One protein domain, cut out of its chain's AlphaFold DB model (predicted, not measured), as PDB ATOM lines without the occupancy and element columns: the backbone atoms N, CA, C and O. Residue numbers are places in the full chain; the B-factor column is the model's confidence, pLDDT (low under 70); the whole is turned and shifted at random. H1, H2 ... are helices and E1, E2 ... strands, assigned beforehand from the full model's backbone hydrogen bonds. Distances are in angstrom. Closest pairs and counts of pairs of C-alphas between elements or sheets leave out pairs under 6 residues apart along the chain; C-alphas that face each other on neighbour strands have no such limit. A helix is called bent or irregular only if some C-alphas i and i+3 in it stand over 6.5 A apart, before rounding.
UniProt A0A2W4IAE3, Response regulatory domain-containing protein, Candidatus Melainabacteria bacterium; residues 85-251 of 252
ATOM      1  N   VAL A  85      31.377   5.582  21.886       97.69
ATOM      2  CA  VAL A  85      30.426   5.551  20.771       97.69
ATOM      3  C   VAL A  85      29.007   5.435  21.305       97.69
ATOM      4  O   VAL A  85      28.727   4.591  22.160       97.69
ATOM      5  N   LEU A  86      28.112   6.265  20.783       98.00
ATOM      6  CA  LEU A  86      26.677   6.121  20.989       98.00
ATOM      7  C   LEU A  86      26.083   5.280  19.852       98.00
ATOM      8  O   LEU A  86      26.327   5.554  18.682       98.00
ATOM      9  N   LEU A  87      25.295   4.266  20.184       98.38
ATOM     10  CA  LEU A  87      24.466   3.537  19.229       98.38
ATOM     11  C   LEU A  87      23.004   3.809  19.577       98.38
ATOM     12  O   LEU A  87      22.590   3.514  20.697       98.38
ATOM     13  N   VAL A  88      22.249   4.376  18.640       97.88
ATOM     14  CA  VAL A  88      20.810   4.630  18.767       97.88
ATOM     15  C   VAL A  88      20.093   3.732  17.770       97.88
ATOM     16  O   VAL A  88      20.131   4.001  16.577       97.88
ATOM     17  N   GLU A  89      19.522   2.635  18.251       97.19
ATOM     18  CA  GLU A  89      18.950   1.562  17.429       97.19
ATOM     19  C   GLU A  89      17.917   0.813  18.270       97.19
ATOM     20  O   GLU A  89      18.231   0.373  19.377       97.19
ATOM     21  N   ASP A  90      16.689   0.684  17.789       94.38
ATOM     22  CA  ASP A  90      15.592   0.054  18.527       94.38
ATOM     23  C   ASP A  90      15.409  -1.434  18.191       94.38
ATOM     24  O   ASP A  90      14.873  -2.182  19.014       94.38
ATOM     25  N   SER A  91      15.940  -1.907  17.059       92.00
ATOM     26  CA  SER A  91      15.998  -3.334  16.756       92.00
ATOM     27  C   SER A  91      17.024  -4.035  17.642       92.00
ATOM     28  O   SER A  91      18.226  -3.771  17.572       92.00
ATOM     29  N   ALA A  92      16.577  -5.012  18.433       90.06
ATOM     30  CA  ALA A  92      17.475  -5.805  19.270       90.06
ATOM     31  C   ALA A  92      18.540  -6.557  18.449       90.06
ATOM     32  O   ALA A  92      19.691  -6.664  18.879       90.06
ATOM     33  N   MET A  93      18.173  -7.050  17.261       89.25
ATOM     34  CA  MET A  93      19.084  -7.764  16.366       89.25
ATOM     35  C   MET A  93      20.221  -6.851  15.895       89.25
ATOM     36  O   MET A  93      21.397  -7.159  16.109       89.25
ATOM     37  N   PHE A  94      19.883  -5.713  15.281       91.19
ATOM     38  CA  PHE A  94      20.896  -4.781  14.788       91.19
ATOM     39  C   PHE A  94      21.655  -4.121  15.933       91.19
ATOM     40  O   PHE A  94      22.879  -4.029  15.868       91.19
ATOM     41  N   GLY A  95      20.970  -3.742  17.010       93.56
ATOM     42  CA  GLY A  95      21.587  -3.123  18.174       93.56
ATOM     43  C   GLY A  95      22.696  -3.987  18.770       93.56
ATOM     44  O   GLY A  95      23.817  -3.510  18.963       93.56
ATOM     45  N   ASN A  96      22.442  -5.285  18.962       92.31
ATOM     46  CA  ASN A  96      23.470  -6.223  19.413       92.31
ATOM     47  C   ASN A  96      24.591  -6.401  18.381       92.31
ATOM     48  O   ASN A  96      25.764  -6.304  18.741       92.31
ATOM     49  N   ALA A  97      24.262  -6.615  17.104       92.50
ATOM     50  CA  ALA A  97      25.264  -6.863  16.068       92.50
ATOM     51  C   ALA A  97      26.214  -5.666  15.864       92.50
ATOM     52  O   ALA A  97      27.439  -5.836  15.817       92.50
ATOM     53  N   PHE A  98      25.677  -4.442  15.797       96.25
ATOM     54  CA  PHE A  98      26.469  -3.212  15.732       96.25
ATOM     55  C   PHE A  98      27.307  -3.032  16.991       96.25
ATOM     56  O   PHE A  98      28.505  -2.761  16.882       96.25
ATOM     57  N   LYS A  99      26.714  -3.215  18.178       95.50
ATOM     58  CA  LYS A  99      27.430  -3.099  19.450       95.50
ATOM     59  C   LYS A  99      28.620  -4.054  19.511       95.50
ATOM     60  O   LYS A  99      29.739  -3.594  19.725       95.50
ATOM     61  N   GLU A 100      28.405  -5.346  19.270       94.56
ATOM     62  CA  GLU A 100      29.472  -6.354  19.284       94.56
ATOM     63  C   GLU A 100      30.558  -6.036  18.247       94.56
ATOM     64  O   GLU A 100      31.752  -6.092  18.552       94.56
ATOM     65  N   THR A 101      30.165  -5.626  17.036       95.31
ATOM     66  CA  THR A 101      31.115  -5.262  15.976       95.31
ATOM     67  C   THR A 101      31.970  -4.062  16.383       95.31
ATOM     68  O   THR A 101      33.198  -4.126  16.301       95.31
ATOM     69  N   LEU A 102      31.361  -2.986  16.879       96.38
ATOM     70  CA  LEU A 102      32.063  -1.775  17.310       96.38
ATOM     71  C   LEU A 102      32.962  -2.027  18.531       96.38
ATOM     72  O   LEU A 102      34.081  -1.508  18.582       96.38
ATOM     73  N   GLU A 103      32.520  -2.841  19.491       95.19
ATOM     74  CA  GLU A 103      33.322  -3.230  20.658       95.19
ATOM     75  C   GLU A 103      34.501  -4.131  20.271       95.19
ATOM     76  O   GLU A 103      35.609  -3.937  20.774       95.19
ATOM     77  N   SER A 104      34.318  -5.048  19.314       92.38
ATOM     78  CA  SER A 104      35.409  -5.882  18.780       92.38
ATOM     79  C   SER A 104      36.503  -5.063  18.081       92.38
ATOM     80  O   SER A 104      37.658  -5.484  18.014       92.38
ATOM     81  N   GLN A 105      36.163  -3.860  17.609       93.62
ATOM     82  CA  GLN A 105      37.102  -2.881  17.055       93.62
ATOM     83  C   GLN A 105      37.780  -2.013  18.132       93.62
ATOM     84  O   GLN A 105      38.549  -1.111  17.802       93.62
ATOM     85  N   GLY A 106      37.518  -2.274  19.417       93.38
ATOM     86  CA  GLY A 106      38.147  -1.598  20.551       93.38
ATOM     87  C   GLY A 106      37.400  -0.368  21.077       93.38
ATOM     88  O   GLY A 106      37.932   0.326  21.945       93.38
ATOM     89  N   ASN A 107      36.187  -0.087  20.594       94.75
ATOM     90  CA  ASN A 107      35.384   1.043  21.072       94.75
ATOM     91  C   ASN A 107      34.605   0.687  22.350       94.75
ATOM     92  O   ASN A 107      34.389  -0.484  22.659       94.75
ATOM     93  N   ARG A 108      34.165   1.704  23.099       94.75
ATOM     94  CA  ARG A 108      33.180   1.551  24.180       94.75
ATOM     95  C   ARG A 108      31.824   1.998  23.657       94.75
ATOM     96  O   ARG A 108      31.684   3.156  23.279       94.75
ATOM     97  N   VAL A 109      30.837   1.107  23.643       95.75
ATOM     98  CA  VAL A 109      29.522   1.405  23.066       95.75
ATOM     99  C   VAL A 109      28.492   1.602  24.169       95.75
ATOM    100  O   VAL A 109      28.305   0.747  25.030       95.75
ATOM    101  N   THR A 110      27.798   2.737  24.133       95.50
ATOM    102  CA  THR A 110      26.544   2.936  24.868       95.50
ATOM    103  C   THR A 110      25.405   2.761  23.885       95.50
ATOM    104  O   THR A 110      25.287   3.546  22.951       95.50
ATOM    105  N   TRP A 111      24.600   1.720  24.078       96.56
ATOM    106  CA  TRP A 111      23.447   1.439  23.232       96.56
ATOM    107  C   TRP A 111      22.166   1.917  23.913       96.56
ATOM    108  O   TRP A 111      21.911   1.590  25.074       96.56
ATOM    109  N   VAL A 112      21.387   2.705  23.179       96.19
ATOM    110  CA  VAL A 112      20.048   3.176  23.530       96.19
ATOM    111  C   VAL A 112      19.096   2.893  22.367       96.19
ATOM    112  O   VAL A 112      19.520   2.816  21.218       96.19
ATOM    113  N   THR A 113      17.811   2.747  22.655       95.12
ATOM    114  CA  THR A 113      16.758   2.465  21.666       95.12
ATOM    115  C   THR A 113      15.990   3.716  21.244       95.12
ATOM    116  O   THR A 113      15.092   3.653  20.417       95.12
ATOM    117  N   GLY A 114      16.330   4.877  21.807       93.00
ATOM    118  CA  GLY A 114      15.696   6.155  21.495       93.00
ATOM    119  C   GLY A 114      15.571   7.033  22.733       93.00
ATOM    120  O   GLY A 114      16.384   6.950  23.652       93.00
ATOM    121  N   ALA A 115      14.543   7.875  22.766       90.12
ATOM    122  CA  ALA A 115      14.151   8.661  23.930       90.12
ATOM    123  C   ALA A 115      12.627   8.832  23.945       90.12
ATOM    124  O   ALA A 115      11.977   8.739  22.902       90.12
ATOM    125  N   GLU A 116      12.059   9.103  25.122       88.75
ATOM    126  CA  GLU A 116      10.618   9.339  25.264       88.75
ATOM    127  C   GLU A 116      10.158  10.558  24.450       88.75
ATOM    128  O   GLU A 116       9.139  10.504  23.760       88.75
ATOM    129  N   ASP A 117      10.930  11.645  24.509       90.88
ATOM    130  CA  ASP A 117      10.741  12.855  23.719       90.88
ATOM    131  C   ASP A 117      12.060  13.651  23.584       90.88
ATOM    132  O   ASP A 117      13.106  13.308  24.150       90.88
ATOM    133  N   LEU A 118      12.019  14.756  22.829       87.56
ATOM    134  CA  LEU A 118      13.180  15.634  22.653       87.56
ATOM    135  C   LEU A 118      13.607  16.343  23.938       87.56
ATOM    136  O   LEU A 118      14.764  16.749  24.044       87.56
ATOM    137  N   LYS A 119      12.698  16.551  24.896       88.38
ATOM    138  CA  LYS A 119      13.011  17.202  26.171       88.38
ATOM    139  C   LYS A 119      13.825  16.257  27.055       88.38
ATOM    140  O   LYS A 119      14.812  16.706  27.629       88.38
ATOM    141  N   ALA A 120      13.471  14.975  27.107       85.94
ATOM    142  CA  ALA A 120      14.229  13.924  27.770       85.94
ATOM    143  C   ALA A 120      15.631  13.813  27.165       85.94
ATOM    144  O   ALA A 120      16.615  13.934  27.892       85.94
ATOM    145  N   LEU A 121      15.740  13.737  25.833       86.44
ATOM    146  CA  LEU A 121      17.042  13.693  25.163       86.44
ATOM    147  C   LEU A 121      17.880  14.953  25.447       86.44
ATOM    148  O   LEU A 121      19.076  14.861  25.712       86.44
ATOM    149  N   LYS A 122      17.255  16.141  25.459       86.12
ATOM    150  CA  LYS A 122      17.895  17.411  25.854       86.12
ATOM    151  C   LYS A 122      18.369  17.415  27.307       86.12
ATOM    152  O   LYS A 122      19.387  18.035  27.594       86.12
ATOM    153  N   ALA A 123      17.642  16.749  28.197       83.75
ATOM    154  CA  ALA A 123      17.999  16.579  29.601       83.75
ATOM    155  C   ALA A 123      19.012  15.441  29.832       83.75
ATOM    156  O   ALA A 123      19.376  15.180  30.976       83.75
ATOM    157  N   GLY A 124      19.461  14.767  28.768       82.12
ATOM    158  CA  GLY A 124      20.401  13.657  28.850       82.12
ATOM    159  C   GLY A 124      19.765  12.361  29.347       82.12
ATOM    160  O   GLY A 124      20.405  11.605  30.069       82.12
ATOM    161  N   ILE A 125      18.505  12.101  28.998       85.25
ATOM    162  CA  ILE A 125      17.797  10.859  29.319       85.25
ATOM    163  C   ILE A 125      17.359  10.194  28.014       85.25
ATOM    164  O   ILE A 125      16.628  10.781  27.216       85.25
ATOM    165  N   ALA A 126      17.800   8.957  27.820       90.69
ATOM    166  CA  ALA A 126      17.436   8.098  26.702       90.69
ATOM    167  C   ALA A 126      16.776   6.806  27.209       90.69
ATOM    168  O   ALA A 126      16.759   6.537  28.409       90.69
ATOM    169  N   THR A 127      16.262   5.988  26.300       90.50
ATOM    170  CA  THR A 127      15.695   4.670  26.602       90.50
ATOM    171  C   THR A 127      16.748   3.599  26.343       90.50
ATOM    172  O   THR A 127      17.324   3.543  25.263       90.50
ATOM    173  N   GLY A 128      17.043   2.755  27.329       91.50
ATOM    174  CA  GLY A 128      17.948   1.619  27.161       91.50
ATOM    175  C   GLY A 128      17.275   0.410  26.493       91.50
ATOM    176  O   GLY A 128      16.049   0.364  26.391       91.50
ATOM    177  N   PRO A 129      18.043  -0.633  26.128       88.06
ATOM    178  CA  PRO A 129      17.506  -1.850  25.504       88.06
ATOM    179  C   PRO A 129      16.480  -2.606  26.361       88.06
ATOM    180  O   PRO A 129      15.637  -3.322  25.836       88.06
ATOM    181  N   SER A 130      16.515  -2.434  27.686       87.50
ATOM    182  CA  SER A 130      15.517  -2.989  28.613       87.50
ATOM    183  C   SER A 130      14.243  -2.139  28.744       87.50
ATOM    184  O   SER A 130      13.407  -2.426  29.599       87.50
ATOM    185  N   GLY A 131      14.122  -1.051  27.975       87.75
ATOM    186  CA  GLY A 131      13.060  -0.050  28.103       87.75
ATOM    187  C   GLY A 131      13.241   0.918  29.278       87.75
ATOM    188  O   GLY A 131      12.432   1.825  29.452       87.75
ATOM    189  N   GLN A 132      14.284   0.748  30.096       87.88
ATOM    190  CA  GLN A 132      14.528   1.603  31.260       87.88
ATOM    191  C   GLN A 132      15.240   2.906  30.872       87.88
ATOM    192  O   GLN A 132      16.077   2.882  29.965       87.88
ATOM    193  N   PRO A 133      14.980   4.028  31.567       88.62
ATOM    194  CA  PRO A 133      15.714   5.268  31.351       88.62
ATOM    195  C   PRO A 133      17.218   5.103  31.610       88.62
ATOM    196  O   PRO A 133      17.633   4.531  32.620       88.62
ATOM    197  N   VAL A 134      18.039   5.647  30.715       87.25
ATOM    198  CA  VAL A 134      19.502   5.645  30.794       87.25
ATOM    199  C   VAL A 134      20.007   7.086  30.703       87.25
ATOM    200  O   VAL A 134      19.661   7.786  29.747       87.25
ATOM    201  N   PRO A 135      20.842   7.547  31.651       85.19
ATOM    202  CA  PRO A 135      21.525   8.829  31.530       85.19
ATOM    203  C   PRO A 135      22.525   8.823  30.367       85.19
ATOM    204  O   PRO A 135      23.390   7.947  30.275       85.19
ATOM    205  N   VAL A 136      22.436   9.823  29.495       87.38
ATOM    206  CA  VAL A 136      23.276   9.996  28.310       87.38
ATOM    207  C   VAL A 136      23.779  11.435  28.250       87.38
ATOM    208  O   VAL A 136      23.025  12.367  27.992       87.38
ATOM    209  N   HIS A 137      25.084  11.600  28.443       88.50
ATOM    210  CA  HIS A 137      25.797  12.863  28.250       88.50
ATOM    211  C   HIS A 137      26.377  12.871  26.836       88.50
ATOM    212  O   HIS A 137      27.374  12.191  26.588       88.50
ATOM    213  N   LEU A 138      25.707  13.539  25.894       89.12
ATOM    214  CA  LEU A 138      26.041  13.466  24.466       89.12
ATOM    215  C   LEU A 138      27.478  13.929  24.179       89.12
ATOM    216  O   LEU A 138      28.178  13.304  23.391       89.12
ATOM    217  N   GLU A 139      27.946  14.946  24.893       87.38
ATOM    218  CA  GLU A 139      29.280  15.540  24.794       87.38
ATOM    219  C   GLU A 139      30.431  14.573  25.112       87.38
ATOM    220  O   GLU A 139      31.586  14.850  24.794       87.38
ATOM    221  N   ARG A 140      30.142  13.428  25.743       91.50
ATOM    222  CA  ARG A 140      31.160  12.415  26.055       91.50
ATOM    223  C   ARG A 140      31.506  11.537  24.850       91.50
ATOM    224  O   ARG A 140      32.516  10.836  24.875       91.50
ATOM    225  N   PHE A 141      30.620  11.473  23.857       95.19
ATOM    226  CA  PHE A 141      30.772  10.572  22.725       95.19
ATOM    227  C   PHE A 141      31.588  11.240  21.631       95.19
ATOM    228  O   PHE A 141      31.421  12.414  21.327       95.19
ATOM    229  N   HIS A 142      32.462  10.457  21.009       95.06
ATOM    230  CA  HIS A 142      33.254  10.925  19.878       95.06
ATOM    231  C   HIS A 142      32.482  10.719  18.580       95.06
ATOM    232  O   HIS A 142      32.535  11.558  17.687       95.06
ATOM    233  N   ALA A 143      31.761   9.597  18.488       97.81
ATOM    234  CA  ALA A 143      30.956   9.244  17.334       97.81
ATOM    235  C   ALA A 143      29.618   8.618  17.744       97.81
ATOM    236  O   ALA A 143      29.486   8.062  18.838       97.81
ATOM    237  N   ALA A 144      28.651   8.651  16.834       98.56
ATOM    238  CA  ALA A 144      27.356   8.016  16.984       98.56
ATOM    239  C   ALA A 144      26.926   7.282  15.708       98.56
ATOM    240  O   ALA A 144      27.207   7.734  14.598       98.56
ATOM    241  N   PHE A 145      26.201   6.180  15.874       98.69
ATOM    242  CA  PHE A 145      25.438   5.518  14.816       98.69
ATOM    243  C   PHE A 145      23.961   5.627  15.177       98.69
ATOM    244  O   PHE A 145      23.590   5.288  16.302       98.69
ATOM    245  N   VAL A 146      23.149   6.157  14.266       98.62
ATOM    246  CA  VAL A 146      21.768   6.557  14.558       98.62
ATOM    247  C   VAL A 146      20.818   5.947  13.544       98.62
ATOM    248  O   VAL A 146      20.910   6.255  12.358       98.62
ATOM    249  N   ASP A 147      19.899   5.106  14.005       98.19
ATOM    250  CA  ASP A 147      18.795   4.637  13.179       98.19
ATOM    251  C   ASP A 147      17.853   5.790  12.840       98.19
ATOM    252  O   ASP A 147      17.509   6.617  13.686       98.19
ATOM    253  N   GLY A 148      17.460   5.848  11.570       95.31
ATOM    254  CA  GLY A 148      16.473   6.800  11.088       95.31
ATOM    255  C   GLY A 148      15.058   6.479  11.563       95.31
ATOM    256  O   GLY A 148      14.294   7.417  11.799       95.31
ATOM    257  N   ASP A 149      14.736   5.190  11.714       92.31
ATOM    258  CA  ASP A 149      13.371   4.670  11.875       92.31
ATOM    259  C   ASP A 149      13.087   4.179  13.301       92.31
ATOM    260  O   ASP A 149      12.684   3.044  13.527       92.31
ATOM    261  N   LEU A 150      13.338   5.044  14.283       92.69
ATOM    262  CA  LEU A 150      13.102   4.727  15.691       92.69
ATOM    263  C   LEU A 150      11.596   4.647  15.991       92.69
ATOM    264  O   LEU A 150      10.857   5.588  15.707       92.69
ATOM    265  N   ALA A 151      11.157   3.602  16.695       85.12
ATOM    266  CA  ALA A 151       9.766   3.386  17.113       85.12
ATOM    267  C   ALA A 151       9.208   4.438  18.101       85.12
ATOM    268  O   ALA A 151       8.022   4.425  18.438       85.12
ATOM    269  N   GLY A 152      10.057   5.328  18.625       80.38
ATOM    270  CA  GLY A 152       9.689   6.358  19.598       80.38
ATOM    271  C   GLY A 152       9.101   7.636  18.984       80.38
ATOM    272  O   GLY A 152       8.871   7.757  17.786       80.38
ATOM    273  N   LYS A 153       8.890   8.657  19.827       87.06
ATOM    274  CA  LYS A 153       8.447   9.996  19.375       87.06
ATOM    275  C   LYS A 153       9.578  10.848  18.795       87.06
ATOM    276  O   LYS A 153       9.325  11.944  18.299       87.06
ATOM    277  N   VAL A 154      10.818  10.388  18.937       92.88
ATOM    278  CA  VAL A 154      12.024  11.073  18.476       92.88
ATOM    279  C   VAL A 154      12.537  10.348  17.243       92.88
ATOM    280  O   VAL A 154      12.814   9.156  17.313       92.88
ATOM    281  N   THR A 155      12.690  11.070  16.136       95.56
ATOM    282  CA  THR A 155      13.221  10.503  14.890       95.56
ATOM    283  C   THR A 155      14.749  10.497  14.890       95.56
ATOM    284  O   THR A 155      15.382  11.312  15.569       95.56
ATOM    285  N   GLY A 156      15.367   9.645  14.064       97.19
ATOM    286  CA  GLY A 156      16.826   9.637  13.912       97.19
ATOM    287  C   GLY A 156      17.398  10.985  13.469       97.19
ATOM    288  O   GLY A 156      18.412  11.436  13.994       97.19
ATOM    289  N   ALA A 157      16.701  11.693  12.574       98.00
ATOM    290  CA  ALA A 157      17.092  13.036  12.140       98.00
ATOM    291  C   ALA A 157      17.155  14.033  13.312       98.00
ATOM    292  O   ALA A 157      18.118  14.786  13.428       98.00
ATOM    293  N   GLN A 158      16.191  13.983  14.236       97.00
ATOM    294  CA  GLN A 158      16.216  14.831  15.429       97.00
ATOM    295  C   GLN A 158      17.339  14.443  16.400       97.00
ATOM    296  O   GLN A 158      17.922  15.309  17.048       97.00
ATOM    297  N   VAL A 159      17.674  13.155  16.513       97.31
ATOM    298  CA  VAL A 159      18.848  12.724  17.289       97.31
ATOM    299  C   VAL A 159      20.130  13.287  16.671       97.31
ATOM    300  O   VAL A 159      20.963  13.836  17.394       97.31
ATOM    301  N   VAL A 160      20.272  13.206  15.344       98.25
ATOM    302  CA  VAL A 160      21.418  13.757  14.607       98.25
ATOM    303  C   VAL A 160      21.534  15.267  14.800       98.25
ATOM    304  O   VAL A 160      22.609  15.727  15.168       98.25
ATOM    305  N   GLU A 161      20.444  16.026  14.667       97.19
ATOM    306  CA  GLU A 161      20.426  17.476  14.925       97.19
ATOM    307  C   GLU A 161      21.030  17.802  16.308       97.19
ATOM    308  O   GLU A 161      21.876  18.691  16.462       97.19
ATOM    309  N   ARG A 162      20.638  17.040  17.339       95.12
ATOM    310  CA  ARG A 162      21.147  17.210  18.708       95.12
ATOM    311  C   ARG A 162      22.623  16.846  18.841       95.12
ATOM    312  O   ARG A 162      23.336  17.551  19.551       95.12
ATOM    313  N   LEU A 163      23.077  15.783  18.183       96.19
ATOM    314  CA  LEU A 163      24.485  15.376  18.161       96.19
ATOM    315  C   LEU A 163      25.361  16.421  17.459       96.19
ATOM    316  O   LEU A 163      26.398  16.809  17.998       96.19
ATOM    317  N   THR A 164      24.903  16.946  16.320       96.56
ATOM    318  CA  THR A 164      25.561  18.026  15.573       96.56
ATOM    319  C   THR A 164      25.726  19.269  16.446       96.56
ATOM    320  O   THR A 164      26.818  19.831  16.527       96.56
ATOM    321  N   ALA A 165      24.680  19.653  17.188       94.50
ATOM    322  CA  ALA A 165      24.728  20.773  18.130       94.50
ATOM    323  C   ALA A 165      25.699  20.562  19.313       94.50
ATOM    324  O   ALA A 165      25.965  21.509  20.050       94.50
ATOM    325  N   GLN A 166      26.192  19.339  19.531       93.81
ATOM    326  CA  GLN A 166      27.200  18.991  20.542       93.81
ATOM    327  C   GLN A 166      28.549  18.600  19.916       93.81
ATOM    328  O   GLN A 166      29.428  18.111  20.619       93.81
ATOM    329  N   HIS A 167      28.726  18.819  18.609       95.69
ATOM    330  CA  HIS A 167      29.931  18.460  17.857       95.69
ATOM    331  C   HIS A 167      30.286  16.961  17.897       95.69
ATOM    332  O   HIS A 167      31.456  16.595  17.787       95.69
ATOM    333  N   VAL A 168      29.283  16.086  18.013       96.31
ATOM    334  CA  VAL A 168      29.472  14.632  17.948       96.31
ATOM    335  C   VAL A 168      29.331  14.165  16.501       96.31
ATOM    336  O   VAL A 168      28.295  14.370  15.869       96.31
ATOM    337  N   ALA A 169      30.366  13.503  15.980       97.75
ATOM    338  CA  ALA A 169      30.343  12.895  14.653       97.75
ATOM    339  C   ALA A 169      29.236  11.834  14.571       97.75
ATOM    340  O   ALA A 169      29.157  10.976  15.444       97.75
ATOM    341  N   SER A 170      28.395  11.833  13.538       98.62
ATOM    342  CA  SER A 170      27.319  10.838  13.434       98.62
ATOM    343  C   SER A 170      27.215  10.203  12.050       98.62
ATOM    344  O   SER A 170      27.509  10.837  11.035       98.62
ATOM    345  N   VAL A 171      26.822   8.927  12.032       98.81
ATOM    346  CA  VAL A 171      26.481   8.157  10.833       98.81
ATOM    347  C   VAL A 171      25.028   7.704  10.941       98.81
ATOM    348  O   VAL A 171      24.660   7.026  11.901       98.81
ATOM    349  N   GLY A 172      24.210   8.073   9.958       98.69
ATOM    350  CA  GLY A 172      22.833   7.600   9.846       98.69
ATOM    351  C   GLY A 172      22.758   6.164   9.316       98.69
ATOM    352  O   GLY A 172      23.467   5.820   8.368       98.69
ATOM    353  N   ILE A 173      21.909   5.332   9.920       97.69
ATOM    354  CA  ILE A 173      21.723   3.913   9.585       97.69
ATOM    355  C   ILE A 173      20.241   3.548   9.450       97.69
ATOM    356  O   ILE A 173      19.682   2.878  10.305       97.69
ATOM    357  N   SER A 174      19.587   3.944   8.361       96.75
ATOM    358  CA  SER A 174      18.184   3.576   8.112       96.75
ATOM    359  C   SER A 174      18.045   2.611   6.946       96.75
ATOM    360  O   SER A 174      18.771   2.715   5.962       96.75
ATOM    361  N   SER A 175      17.058   1.720   7.000       93.06
ATOM    362  CA  SER A 175      16.609   0.963   5.822       93.06
ATOM    363  C   SER A 175      15.890   1.849   4.790       93.06
ATOM    364  O   SER A 175      15.715   1.433   3.648       93.06
ATOM    365  N   GLN A 176      15.497   3.075   5.159       93.94
ATOM    366  CA  GLN A 176      14.760   4.004   4.305       93.94
ATOM    367  C   GLN A 176      15.687   5.106   3.747       93.94
ATOM    368  O   GLN A 176      16.195   5.937   4.509       93.94
ATOM    369  N   PRO A 177      15.881   5.202   2.414       94.56
ATOM    370  CA  PRO A 177      16.723   6.240   1.810       94.56
ATOM    371  C   PRO A 177      16.306   7.676   2.165       94.56
ATOM    372  O   PRO A 177      17.158   8.544   2.343       94.56
ATOM    373  N   THR A 178      15.003   7.929   2.308       96.44
ATOM    374  CA  THR A 178      14.453   9.242   2.685       96.44
ATOM    375  C   THR A 178      14.880   9.667   4.089       96.44
ATOM    376  O   THR A 178      15.218  10.833   4.297       96.44
ATOM    377  N   MET A 179      14.939   8.733   5.040       97.00
ATOM    378  CA  MET A 179      15.416   9.000   6.398       97.00
ATOM    379  C   MET A 179      16.929   9.220   6.439       97.00
ATOM    380  O   MET A 179      17.396  10.110   7.148       97.00
ATOM    381  N   ASN A 180      17.699   8.485   5.630       98.00
ATOM    382  CA  ASN A 180      19.137   8.728   5.476       98.00
ATOM    383  C   ASN A 180      19.417  10.132   4.919       98.00
ATOM    384  O   ASN A 180      20.250  10.859   5.459       98.00
ATOM    385  N   ALA A 181      18.665  10.557   3.899       98.12
ATOM    386  CA  ALA A 181      18.754  11.914   3.365       98.12
ATOM    387  C   ALA A 181      18.374  12.981   4.410       98.12
ATOM    388  O   ALA A 181      19.028  14.021   4.492       98.12
ATOM    389  N   ALA A 182      17.357  12.718   5.238       98.31
ATOM    390  CA  ALA A 182      16.987  13.606   6.338       98.31
ATOM    391  C   ALA A 182      18.116  13.727   7.377       98.31
ATOM    392  O   ALA A 182      18.471  14.835   7.756       98.31
ATOM    393  N   MET A 183      18.742  12.620   7.784       98.69
ATOM    394  CA  MET A 183      19.873  12.648   8.721       98.69
ATOM    395  C   MET A 183      21.089  13.400   8.161       98.69
ATOM    396  O   MET A 183      21.709  14.176   8.882       98.69
ATOM    397  N   LEU A 184      21.406  13.237   6.872       98.56
ATOM    398  CA  LEU A 184      22.458  14.028   6.216       98.56
ATOM    399  C   LEU A 184      22.159  15.529   6.274       98.56
ATOM    400  O   LEU A 184      23.045  16.326   6.573       98.56
ATOM    401  N   LYS A 185      20.902  15.917   6.034       98.50
ATOM    402  CA  LYS A 185      20.464  17.316   6.114       98.50
ATOM    403  C   LYS A 185      20.646  17.906   7.519       98.50
ATOM    404  O   LYS A 185      21.007  19.074   7.626       98.50
ATOM    405  N   GLU A 186      20.451  17.103   8.565       98.44
ATOM    406  CA  GLU A 186      20.636  17.514   9.969       98.44
ATOM    407  C   GLU A 186      22.101  17.438  10.457       98.44
ATOM    408  O   GLU A 186      22.405  17.729  11.619       98.44
ATOM    409  N   GLY A 187      23.037  17.081   9.572       98.19
ATOM    410  CA  GLY A 187      24.475  17.159   9.835       98.19
ATOM    411  C   GLY A 187      25.173  15.828  10.105       98.19
ATOM    412  O   GLY A 187      26.317  15.839  10.563       98.19
ATOM    413  N   ALA A 188      24.545  14.685   9.803       98.62
ATOM    414  CA  ALA A 188      25.276  13.420   9.772       98.62
ATOM    415  C   ALA A 188      26.428  13.501   8.757       98.62
ATOM    416  O   ALA A 188      26.273  14.021   7.653       98.62
ATOM    417  N   ILE A 189      27.589  12.957   9.124       98.44
ATOM    418  CA  ILE A 189      28.786  12.933   8.265       98.44
ATOM    419  C   ILE A 189      28.561  12.027   7.056       98.44
ATOM    420  O   ILE A 189      29.075  12.277   5.966       98.44
ATOM    421  N   ALA A 190      27.818  10.949   7.277       98.62
ATOM    422  CA  ALA A 190      27.379  10.036   6.248       98.62
ATOM    423  C   ALA A 190      26.056   9.390   6.668       98.62
ATOM    424  O   ALA A 190      25.741   9.324   7.858       98.62
ATOM    425  N   ALA A 191      25.300   8.876   5.710       98.62
ATOM    426  CA  ALA A 191      24.168   8.009   5.983       98.62
ATOM    427  C   ALA A 191      23.994   7.009   4.844       98.62
ATOM    428  O   ALA A 191      24.198   7.336   3.672       98.62
ATOM    429  N   ASP A 192      23.616   5.785   5.190       98.44
ATOM    430  CA  ASP A 192      23.351   4.745   4.206       98.44
ATOM    431  C   ASP A 192      22.406   3.679   4.774       98.44
ATOM    432  O   ASP A 192      22.032   3.698   5.949       98.44
ATOM    433  N   LEU A 193      22.021   2.735   3.918       96.00
ATOM    434  CA  LEU A 193      21.279   1.546   4.279       96.00
ATOM    435  C   LEU A 193      21.968   0.824   5.435       96.00
ATOM    436  O   LEU A 193      23.165   0.529   5.380       96.00
ATOM    437  N   LYS A 194      21.184   0.490   6.459       94.69
ATOM    438  CA  LYS A 194      21.624  -0.270   7.636       94.69
ATOM    439  C   LYS A 194      22.518  -1.482   7.287       94.69
ATOM    440  O   LYS A 194      23.620  -1.560   7.841       94.69
ATOM    441  N   PRO A 195      22.160  -2.374   6.333       91.62
ATOM    442  CA  PRO A 195      23.044  -3.471   5.920       91.62
ATOM    443  C   PRO A 195      24.361  -3.008   5.277       91.62
ATOM    444  O   PRO A 195      25.398  -3.623   5.527       91.62
ATOM    445  N   SER A 196      24.363  -1.915   4.508       94.12
ATOM    446  CA  SER A 196      25.582  -1.355   3.908       94.12
ATOM    447  C   SER A 196      26.539  -0.830   4.974       94.12
ATOM    448  O   SER A 196      27.722  -1.167   4.956       94.12
ATOM    449  N   VAL A 197      26.042  -0.051   5.942       97.62
ATOM    450  CA  VAL A 197      26.882   0.483   7.029       97.62
ATOM    451  C   VAL A 197      27.411  -0.644   7.908       97.62
ATOM    452  O   VAL A 197      28.602  -0.673   8.229       97.62
ATOM    453  N   PHE A 198      26.553  -1.607   8.254       96.69
ATOM    454  CA  PHE A 198      26.959  -2.770   9.033       96.69
ATOM    455  C   PHE A 198      28.032  -3.591   8.306       96.69
ATOM    456  O   PHE A 198      29.093  -3.879   8.865       96.69
ATOM    457  N   GLY A 199      27.809  -3.902   7.027       94.81
ATOM    458  CA  GLY A 199      28.772  -4.610   6.190       94.81
ATOM    459  C   GLY A 199      30.101  -3.865   6.060       94.81
ATOM    460  O   GLY A 199      31.161  -4.487   6.167       94.81
ATOM    461  N   ALA A 200      30.070  -2.541   5.906       97.50
ATOM    462  CA  ALA A 200      31.270  -1.722   5.802       97.50
ATOM    463  C   ALA A 200      32.090  -1.726   7.107       97.50
ATOM    464  O   ALA A 200      33.321  -1.797   7.057       97.50
ATOM    465  N   LEU A 201      31.439  -1.728   8.278       97.06
ATOM    466  CA  LEU A 201      32.112  -1.898   9.573       97.06
ATOM    467  C   LEU A 201      32.742  -3.290   9.707       97.06
ATOM    468  O   LEU A 201      33.912  -3.416  10.073       97.06
ATOM    469  N   VAL A 202      31.994  -4.345   9.382       95.12
ATOM    470  CA  VAL A 202      32.455  -5.742   9.473       95.12
ATOM    471  C   VAL A 202      33.662  -6.014   8.564       95.12
ATOM    472  O   VAL A 202      34.574  -6.774   8.932       95.12
ATOM    473  N   ASN A 203      33.687  -5.373   7.394       93.06
ATOM    474  CA  ASN A 203      34.777  -5.441   6.421       93.06
ATOM    475  C   ASN A 203      35.882  -4.397   6.659       93.06
ATOM    476  O   ASN A 203      36.875  -4.395   5.937       93.06
ATOM    477  N   LYS A 204      35.764  -3.564   7.704       95.00
ATOM    478  CA  LYS A 204      36.728  -2.508   8.072       95.00
ATOM    479  C   LYS A 204      36.951  -1.445   6.986       95.00
ATOM    480  O   LYS A 204      37.974  -0.768   6.993       95.00
ATOM    481  N   GLU A 205      35.988  -1.276   6.089       96.44
ATOM    482  CA  GLU A 205      35.973  -0.214   5.072       96.44
ATOM    483  C   GLU A 205      35.753   1.152   5.724       96.44
ATOM    484  O   GLU A 205      36.340   2.166   5.338       96.44
ATOM    485  N   ILE A 206      34.950   1.154   6.789       97.38
ATOM    486  CA  ILE A 206      34.842   2.261   7.730       97.38
ATOM    487  C   ILE A 206      35.181   1.783   9.143       97.38
ATOM    488  O   ILE A 206      35.067   0.608   9.490       97.38
ATOM    489  N   SER A 207      35.616   2.722   9.974       97.06
ATOM    490  CA  SER A 207      35.852   2.528  11.404       97.06
ATOM    491  C   SER A 207      35.634   3.854  12.118       97.06
ATOM    492  O   SER A 207      35.722   4.910  11.491       97.06
ATOM    493  N   VAL A 208      35.419   3.826  13.433       96.88
ATOM    494  CA  VAL A 208      35.245   5.053  14.229       96.88
ATOM    495  C   VAL A 208      36.451   5.985  14.093       96.88
ATOM    496  O   VAL A 208      36.285   7.167  13.819       96.88
ATOM    497  N   GLY A 209      37.676   5.455  14.177       95.31
ATOM    498  CA  GLY A 209      38.885   6.259  13.969       95.31
ATOM    499  C   GLY A 209      38.965   6.875  12.568       95.31
ATOM    500  O   GLY A 209      39.378   8.023  12.426       95.31
ATOM    501  N   GLY A 210      38.526   6.144  11.537       94.75
ATOM    502  CA  GLY A 210      38.433   6.660  10.171       94.75
ATOM    503  C   GLY A 210      37.388   7.768  10.021       94.75
ATOM    504  O   GLY A 210      37.671   8.769   9.372       94.75
ATOM    505  N   ILE A 211      36.225   7.623  10.666       96.56
ATOM    506  CA  ILE A 211      35.164   8.642  10.685       96.56
ATOM    507  C   ILE A 211      35.678   9.942  11.309       96.56
ATOM    508  O   ILE A 211      35.459  11.015  10.757       96.56
ATOM    509  N   LEU A 212      36.400   9.850  12.427       95.94
ATOM    510  CA  LEU A 212      36.923  11.023  13.133       95.94
ATOM    511  C   LEU A 212      38.083  11.700  12.394       95.94
ATOM    512  O   LEU A 212      38.227  12.917  12.452       95.94
ATOM    513  N   LYS A 213      38.928  10.918  11.714       96.25
ATOM    514  CA  LYS A 213      40.115  11.434  11.020       96.25
ATOM    515  C   LYS A 213      39.792  11.999   9.635       96.25
ATOM    516  O   LYS A 213      40.394  12.985   9.223       96.25
ATOM    517  N   GLU A 214      38.889  11.353   8.903       96.75
ATOM    518  CA  GLU A 214      38.589  11.640   7.494       96.75
ATOM    519  C   GLU A 214      37.066  11.699   7.255       96.75
ATOM    520  O   GLU A 214      36.548  10.950   6.421       96.75
ATOM    521  N   PRO A 215      36.319  12.571   7.966       96.44
ATOM    522  CA  PRO A 215      34.855  12.566   7.945       96.44
ATOM    523  C   PRO A 215      34.285  12.755   6.534       96.44
ATOM    524  O   PRO A 215      33.380  12.036   6.118       96.44
ATOM    525  N   THR A 216      34.876  13.646   5.739       96.38
ATOM    526  CA  THR A 216      34.417  13.941   4.372       96.38
ATOM    527  C   THR A 216      34.566  12.768   3.400       96.38
ATOM    528  O   THR A 216      33.907  12.754   2.364       96.38
ATOM    529  N   ALA A 217      35.398  11.770   3.715       97.25
ATOM    530  CA  ALA A 217      35.590  10.587   2.878       97.25
ATOM    531  C   ALA A 217      34.614   9.444   3.213       97.25
ATOM    532  O   ALA A 217      34.532   8.475   2.457       97.25
ATOM    533  N   VAL A 218      33.898   9.517   4.342       98.00
ATOM    534  CA  VAL A 218      33.082   8.400   4.848       98.00
ATOM    535  C   VAL A 218      31.927   8.076   3.902       98.00
ATOM    536  O   VAL A 218      31.749   6.905   3.572       98.00
ATOM    537  N   GLN A 219      31.190   9.080   3.415       98.38
ATOM    538  CA  GLN A 219      30.063   8.851   2.501       98.38
ATOM    539  C   GLN A 219      30.515   8.147   1.215       98.38
ATOM    540  O   GLN A 219      29.935   7.137   0.842       98.38
ATOM    541  N   GLY A 220      31.612   8.598   0.594       97.81
ATOM    542  CA  GLY A 220      32.138   7.963  -0.620       97.81
ATOM    543  C   GLY A 220      32.593   6.513  -0.403       97.81
ATOM    544  O   GLY A 220      32.412   5.670  -1.286       97.81
ATOM    545  N   LYS A 221      33.139   6.192   0.783       98.06
ATOM    546  CA  LYS A 221      33.473   4.809   1.175       98.06
ATOM    547  C   LYS A 221      32.212   3.955   1.321       98.06
ATOM    548  O   LYS A 221      32.195   2.831   0.824       98.06
ATOM    549  N   LEU A 222      31.164   4.488   1.953       97.94
ATOM    550  CA  LEU A 222      29.876   3.803   2.085       97.94
ATOM    551  C   LEU A 222      29.205   3.588   0.728       97.94
ATOM    552  O   LEU A 222      28.855   2.455   0.418       97.94
ATOM    553  N   ASP A 223      29.138   4.611  -0.122       97.56
ATOM    554  CA  ASP A 223      28.568   4.500  -1.467       97.56
ATOM    555  C   ASP A 223      29.297   3.427  -2.293       97.56
ATOM    556  O   ASP A 223      28.662   2.559  -2.895       97.56
ATOM    557  N   SER A 224      30.636   3.428  -2.255       96.69
ATOM    558  CA  SER A 224      31.465   2.427  -2.942       96.69
ATOM    559  C   SER A 224      31.266   1.018  -2.380       96.69
ATOM    560  O   SER A 224      31.283   0.036  -3.127       96.69
ATOM    561  N   PHE A 225      31.099   0.889  -1.061       95.81
ATOM    562  CA  PHE A 225      30.794  -0.391  -0.432       95.81
ATOM    563  C   PHE A 225      29.400  -0.879  -0.826       95.81
ATOM    564  O   PHE A 225      29.286  -2.016  -1.268       95.81
ATOM    565  N   ARG A 226      28.367  -0.029  -0.752       94.69
ATOM    566  CA  ARG A 226      26.990  -0.355  -1.146       94.69
ATOM    567  C   ARG A 226      26.925  -0.864  -2.578       94.69
ATOM    568  O   ARG A 226      26.305  -1.893  -2.817       94.69
ATOM    569  N   THR A 227      27.583  -0.191  -3.522       94.50
ATOM    570  CA  THR A 227      27.617  -0.643  -4.922       94.50
ATOM    571  C   THR A 227      28.177  -2.059  -5.045       94.50
ATOM    572  O   THR A 227      27.582  -2.885  -5.730       94.50
ATOM    573  N   ARG A 228      29.281  -2.374  -4.353       94.12
ATOM    574  CA  ARG A 228      29.849  -3.733  -4.352       94.12
ATOM    575  C   ARG A 228      28.958  -4.735  -3.627       94.12
ATOM    576  O   ARG A 228      28.755  -5.826  -4.131       94.12
ATOM    577  N   PHE A 229      28.414  -4.352  -2.478       87.31
ATOM    578  CA  PHE A 229      27.538  -5.180  -1.656       87.31
ATOM    579  C   PHE A 229      26.258  -5.586  -2.405       87.31
ATOM    580  O   PHE A 229      25.804  -6.714  -2.266       87.31
ATOM    581  N   MET A 230      25.710  -4.695  -3.234       83.50
ATOM    582  CA  MET A 230      24.549  -4.978  -4.087       83.50
ATOM    583  C   MET A 230      24.906  -5.792  -5.340       83.50
ATOM    584  O   MET A 230      24.057  -6.500  -5.867       83.50
ATOM    585  N   ALA A 231      26.140  -5.671  -5.839       87.19
ATOM    586  CA  ALA A 231      26.598  -6.380  -7.035       87.19
ATOM    587  C   ALA A 231      27.129  -7.794  -6.741       87.19
ATOM    588  O   ALA A 231      27.132  -8.643  -7.628       87.19
ATOM    589  N   ASP A 232      27.607  -8.034  -5.521       84.44
ATOM    590  CA  ASP A 232      28.249  -9.277  -5.111       84.44
ATOM    591  C   ASP A 232      27.847  -9.640  -3.676       84.44
ATOM    592  O   ASP A 232      28.350  -9.093  -2.689       84.44
ATOM    593  N   HIS A 233      26.960 -10.629  -3.565       76.75
ATOM    594  CA  HIS A 233      26.449 -11.124  -2.288       76.75
ATOM    595  C   HIS A 233      27.553 -11.672  -1.364       76.75
ATOM    596  O   HIS A 233      27.379 -11.699  -0.142       76.75
ATOM    597  N   THR A 234      28.720 -12.058  -1.897       83.44
ATOM    598  CA  THR A 234      29.836 -12.552  -1.076       83.44
ATOM    599  C   THR A 234      30.462 -11.448  -0.219       83.44
ATOM    600  O   THR A 234      30.935 -11.723   0.886       83.44
ATOM    601  N   VAL A 235      30.366 -10.181  -0.646       77.75
ATOM    602  CA  VAL A 235      30.823  -9.003   0.117       77.75
ATOM    603  C   VAL A 235      30.053  -8.867   1.438       77.75
ATOM    604  O   VAL A 235      30.594  -8.401   2.449       77.75
ATOM    605  N   GLY A 236      28.794  -9.315   1.454       78.81
ATOM    606  CA  GLY A 236      27.922  -9.314   2.625       78.81
ATOM    607  C   GLY A 236      27.969 -10.581   3.479       78.81
ATOM    608  O   GLY A 236      27.465 -10.558   4.602       78.81
ATOM    609  N   ALA A 237      28.592 -11.666   3.009       82.12
ATOM    610  CA  ALA A 237      28.510 -12.979   3.656       82.12
ATOM    611  C   ALA A 237      28.989 -12.959   5.117       82.12
ATOM    612  O   ALA A 237      28.337 -13.509   6.005       82.12
ATOM    613  N   LYS A 238      30.088 -12.249   5.397       81.12
ATOM    614  CA  LYS A 238      30.613 -12.109   6.762       81.12
ATOM    615  C   LYS A 238      29.659 -11.334   7.679       81.12
ATOM    616  O   LYS A 238      29.515 -11.678   8.847       81.12
ATOM    617  N   ALA A 239      29.018 -10.287   7.161       81.88
ATOM    618  CA  ALA A 239      28.028  -9.522   7.915       81.88
ATOM    619  C   ALA A 239      26.783 -10.378   8.202       81.88
ATOM    620  O   ALA A 239      26.271 -10.368   9.319       81.88
ATOM    621  N   ALA A 240      26.367 -11.193   7.229       80.69
ATOM    622  CA  ALA A 240      25.243 -12.118   7.351       80.69
ATOM    623  C   ALA A 240      25.485 -13.147   8.454       80.69
ATOM    624  O   ALA A 240      24.624 -13.389   9.295       80.69
ATOM    625  N   GLU A 241      26.688 -13.723   8.480       84.00
ATOM    626  CA  GLU A 241      27.081 -14.697   9.492       84.00
ATOM    627  C   GLU A 241      27.063 -14.090  10.903       84.00
ATOM    628  O   GLU A 241      26.614 -14.742  11.845       84.00
ATOM    629  N   ILE A 242      27.521 -12.842  11.063       80.56
ATOM    630  CA  ILE A 242      27.495 -12.152  12.360       80.56
ATOM    631  C   ILE A 242      26.054 -11.877  12.802       80.56
ATOM    632  O   ILE A 242      25.723 -12.154  13.952       80.56
ATOM    633  N   LEU A 243      25.188 -11.392  11.906       80.44
ATOM    634  CA  LEU A 243      23.773 -11.165  12.227       80.44
ATOM    635  C   LEU A 243      23.064 -12.463  12.603       80.44
ATOM    636  O   LEU A 243      22.397 -12.507  13.630       80.44
ATOM    637  N   LYS A 244      23.284 -13.540  11.844       82.25
ATOM    638  CA  LYS A 244      22.738 -14.862  12.160       82.25
ATOM    639  C   LYS A 244      23.168 -15.340  13.551       82.25
ATOM    640  O   LYS A 244      22.333 -15.790  14.326       82.25
ATOM    641  N   LYS A 245      24.450 -15.203  13.902       80.44
ATOM    642  CA  LYS A 245      24.942 -15.563  15.244       80.44
ATOM    643  C   LYS A 245      24.334 -14.691  16.338       80.44
ATOM    644  O   LYS A 245      24.073 -15.193  17.427       80.44
ATOM    645  N   ALA A 246      24.107 -13.405  16.069       73.75
ATOM    646  CA  ALA A 246      23.413 -12.526  17.004       73.75
ATOM    647  C   ALA A 246      21.962 -12.996  17.222       73.75
ATOM    648  O   ALA A 246      21.539 -13.119  18.366       73.75
ATOM    649  N   MET A 247      21.237 -13.351  16.158       75.12
ATOM    650  CA  MET A 247      19.885 -13.920  16.250       75.12
ATOM    651  C   MET A 247      19.859 -15.201  17.096       75.12
ATOM    652  O   MET A 247      19.136 -15.278  18.085       75.12
ATOM    653  N   GLU A 248      20.737 -16.163  16.792       83.00
ATOM    654  CA  GLU A 248      20.848 -17.428  17.533       83.00
ATOM    655  C   GLU A 248      21.178 -17.217  19.020       83.00
ATOM    656  O   GLU A 248      20.652 -17.913  19.888       83.00
ATOM    657  N   ARG A 249      22.056 -16.256  19.327       76.94
ATOM    658  CA  ARG A 249      22.505 -15.972  20.694       76.94
ATOM    659  C   ARG A 249      21.455 -15.242  21.523       76.94
ATOM    660  O   ARG A 249      21.375 -15.474  22.729       76.94
ATOM    661  N   PHE A 250      20.719 -14.327  20.903       71.25
ATOM    662  CA  PHE A 250      19.790 -13.435  21.591       71.25
ATOM    663  C   PHE A 250      18.322 -13.835  21.414       71.25
ATOM    664  O   PHE A 250      17.456 -13.150  21.948       71.25
ATOM    665  N   GLY A 251      18.053 -14.957  20.737       60.16
ATOM    666  CA  GLY A 251      16.708 -15.506  20.576       60.16
ATOM    667  C   GLY A 251      15.798 -14.629  19.719       60.16
ATOM    668  O   GLY A 251      14.608 -14.551  20.012       60.16
TER     669      GLY A 251
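AT A GLANCE: This is residues 85 to 251 of the 252 residues of the protein "Response regulatory domain-containing protein" of Candidatus Melainabacteria bacterium (UniProt A0A2W4IAE3). A twisted parallel sheet of five strands, in the order E2, E1, E5, E6, E7, makes the core, with H1, H5 and H6 over one face, H7 beside the E7 edge on that face, and H3 and H4 over the other. H8 crosses the outside of H1 and H5, and a small head of H2 and the antiparallel hairpin E3 and E4 sits by the last residues of E2. The printed part has 167 residues with eight named helices and seven named strands, ordered E1 H1 E2 H2 E3 E4 E5 H3 E6 H4 E7 H5 H6 H7 H8, of mixed class. It is compact, with a radius of gyration of the C-alphas of 14.7 A, and spans 44 by 37 by 30 A.

IN THESE COORDINATES: E1, residues 85 to 88, begins at C-alpha 85 (30.426, 5.551, 20.771). H1 is residues 92 to 104, 17.9 A long, E2 108 to 112, 13.2 A, H2 118 to 122, E3 125 to 127 and E4 133 to 135. E5 is 143 to 146, H3 156 to 164, E6 169 to 173, 13.4 A, H4 177 to 185, E7 190 to 192, H5 194 to 202 and H6 208 to 213. H7, 215 to 231, is 25.5 A long and H8, 234 to 250, 24.8 A, ending at C-alpha 250 (19.790, -13.435, 21.591). H7 is irregular, but only just, with C-alphas 216 and 219 7.0 A apart; H8 is irregular, with C-alphas 235 and 238 7.3 A apart.

HOW THE PARTS SIT: The sheet E2 E1 E5 E6 E7 and its helices form three layers, helices on both faces of a sheet, with H1, H5, H6 and H7 on one face and H3 and H4 on the other; there are three strand-helix-strand units, two parallel neighbour strands with a helix between them along the chain, E1, H1, E2; E5, H3, E6; and E6, H4, E7, each with a right-handed crossover. Between neighbour strands these backbone atoms are within hydrogen-bond range: N 87 and O 110 of E1 and E2 at 2.9 A, N 88 and O 145 of E1 and E5 at 2.8 A, N 144 and O 169 of E5 and E6 at 2.8 A, and N 172 and O 190 of E6 and E7 at 2.9 A. H3 and H4 touch, Ala 157 and Met 183 having the closest C-alphas at 4.4 A. H8 touches H1, closest C-alphas Ala 97 and Leu 243, 6.0 A. In the hairpin, N 126 and O 134 are 2.9 A apart. Every O i to N i+4 pair is within range in H1 to H6; H7 and H8 each have 11 of 13.

THE WHOLE: The C-alphas farthest apart, of Ala 123 and Asp 232, are 44.5 A apart. The printed part has no cut and no long link. Mean pLDDT of the printed part is 92.3; residue 251 is under 70.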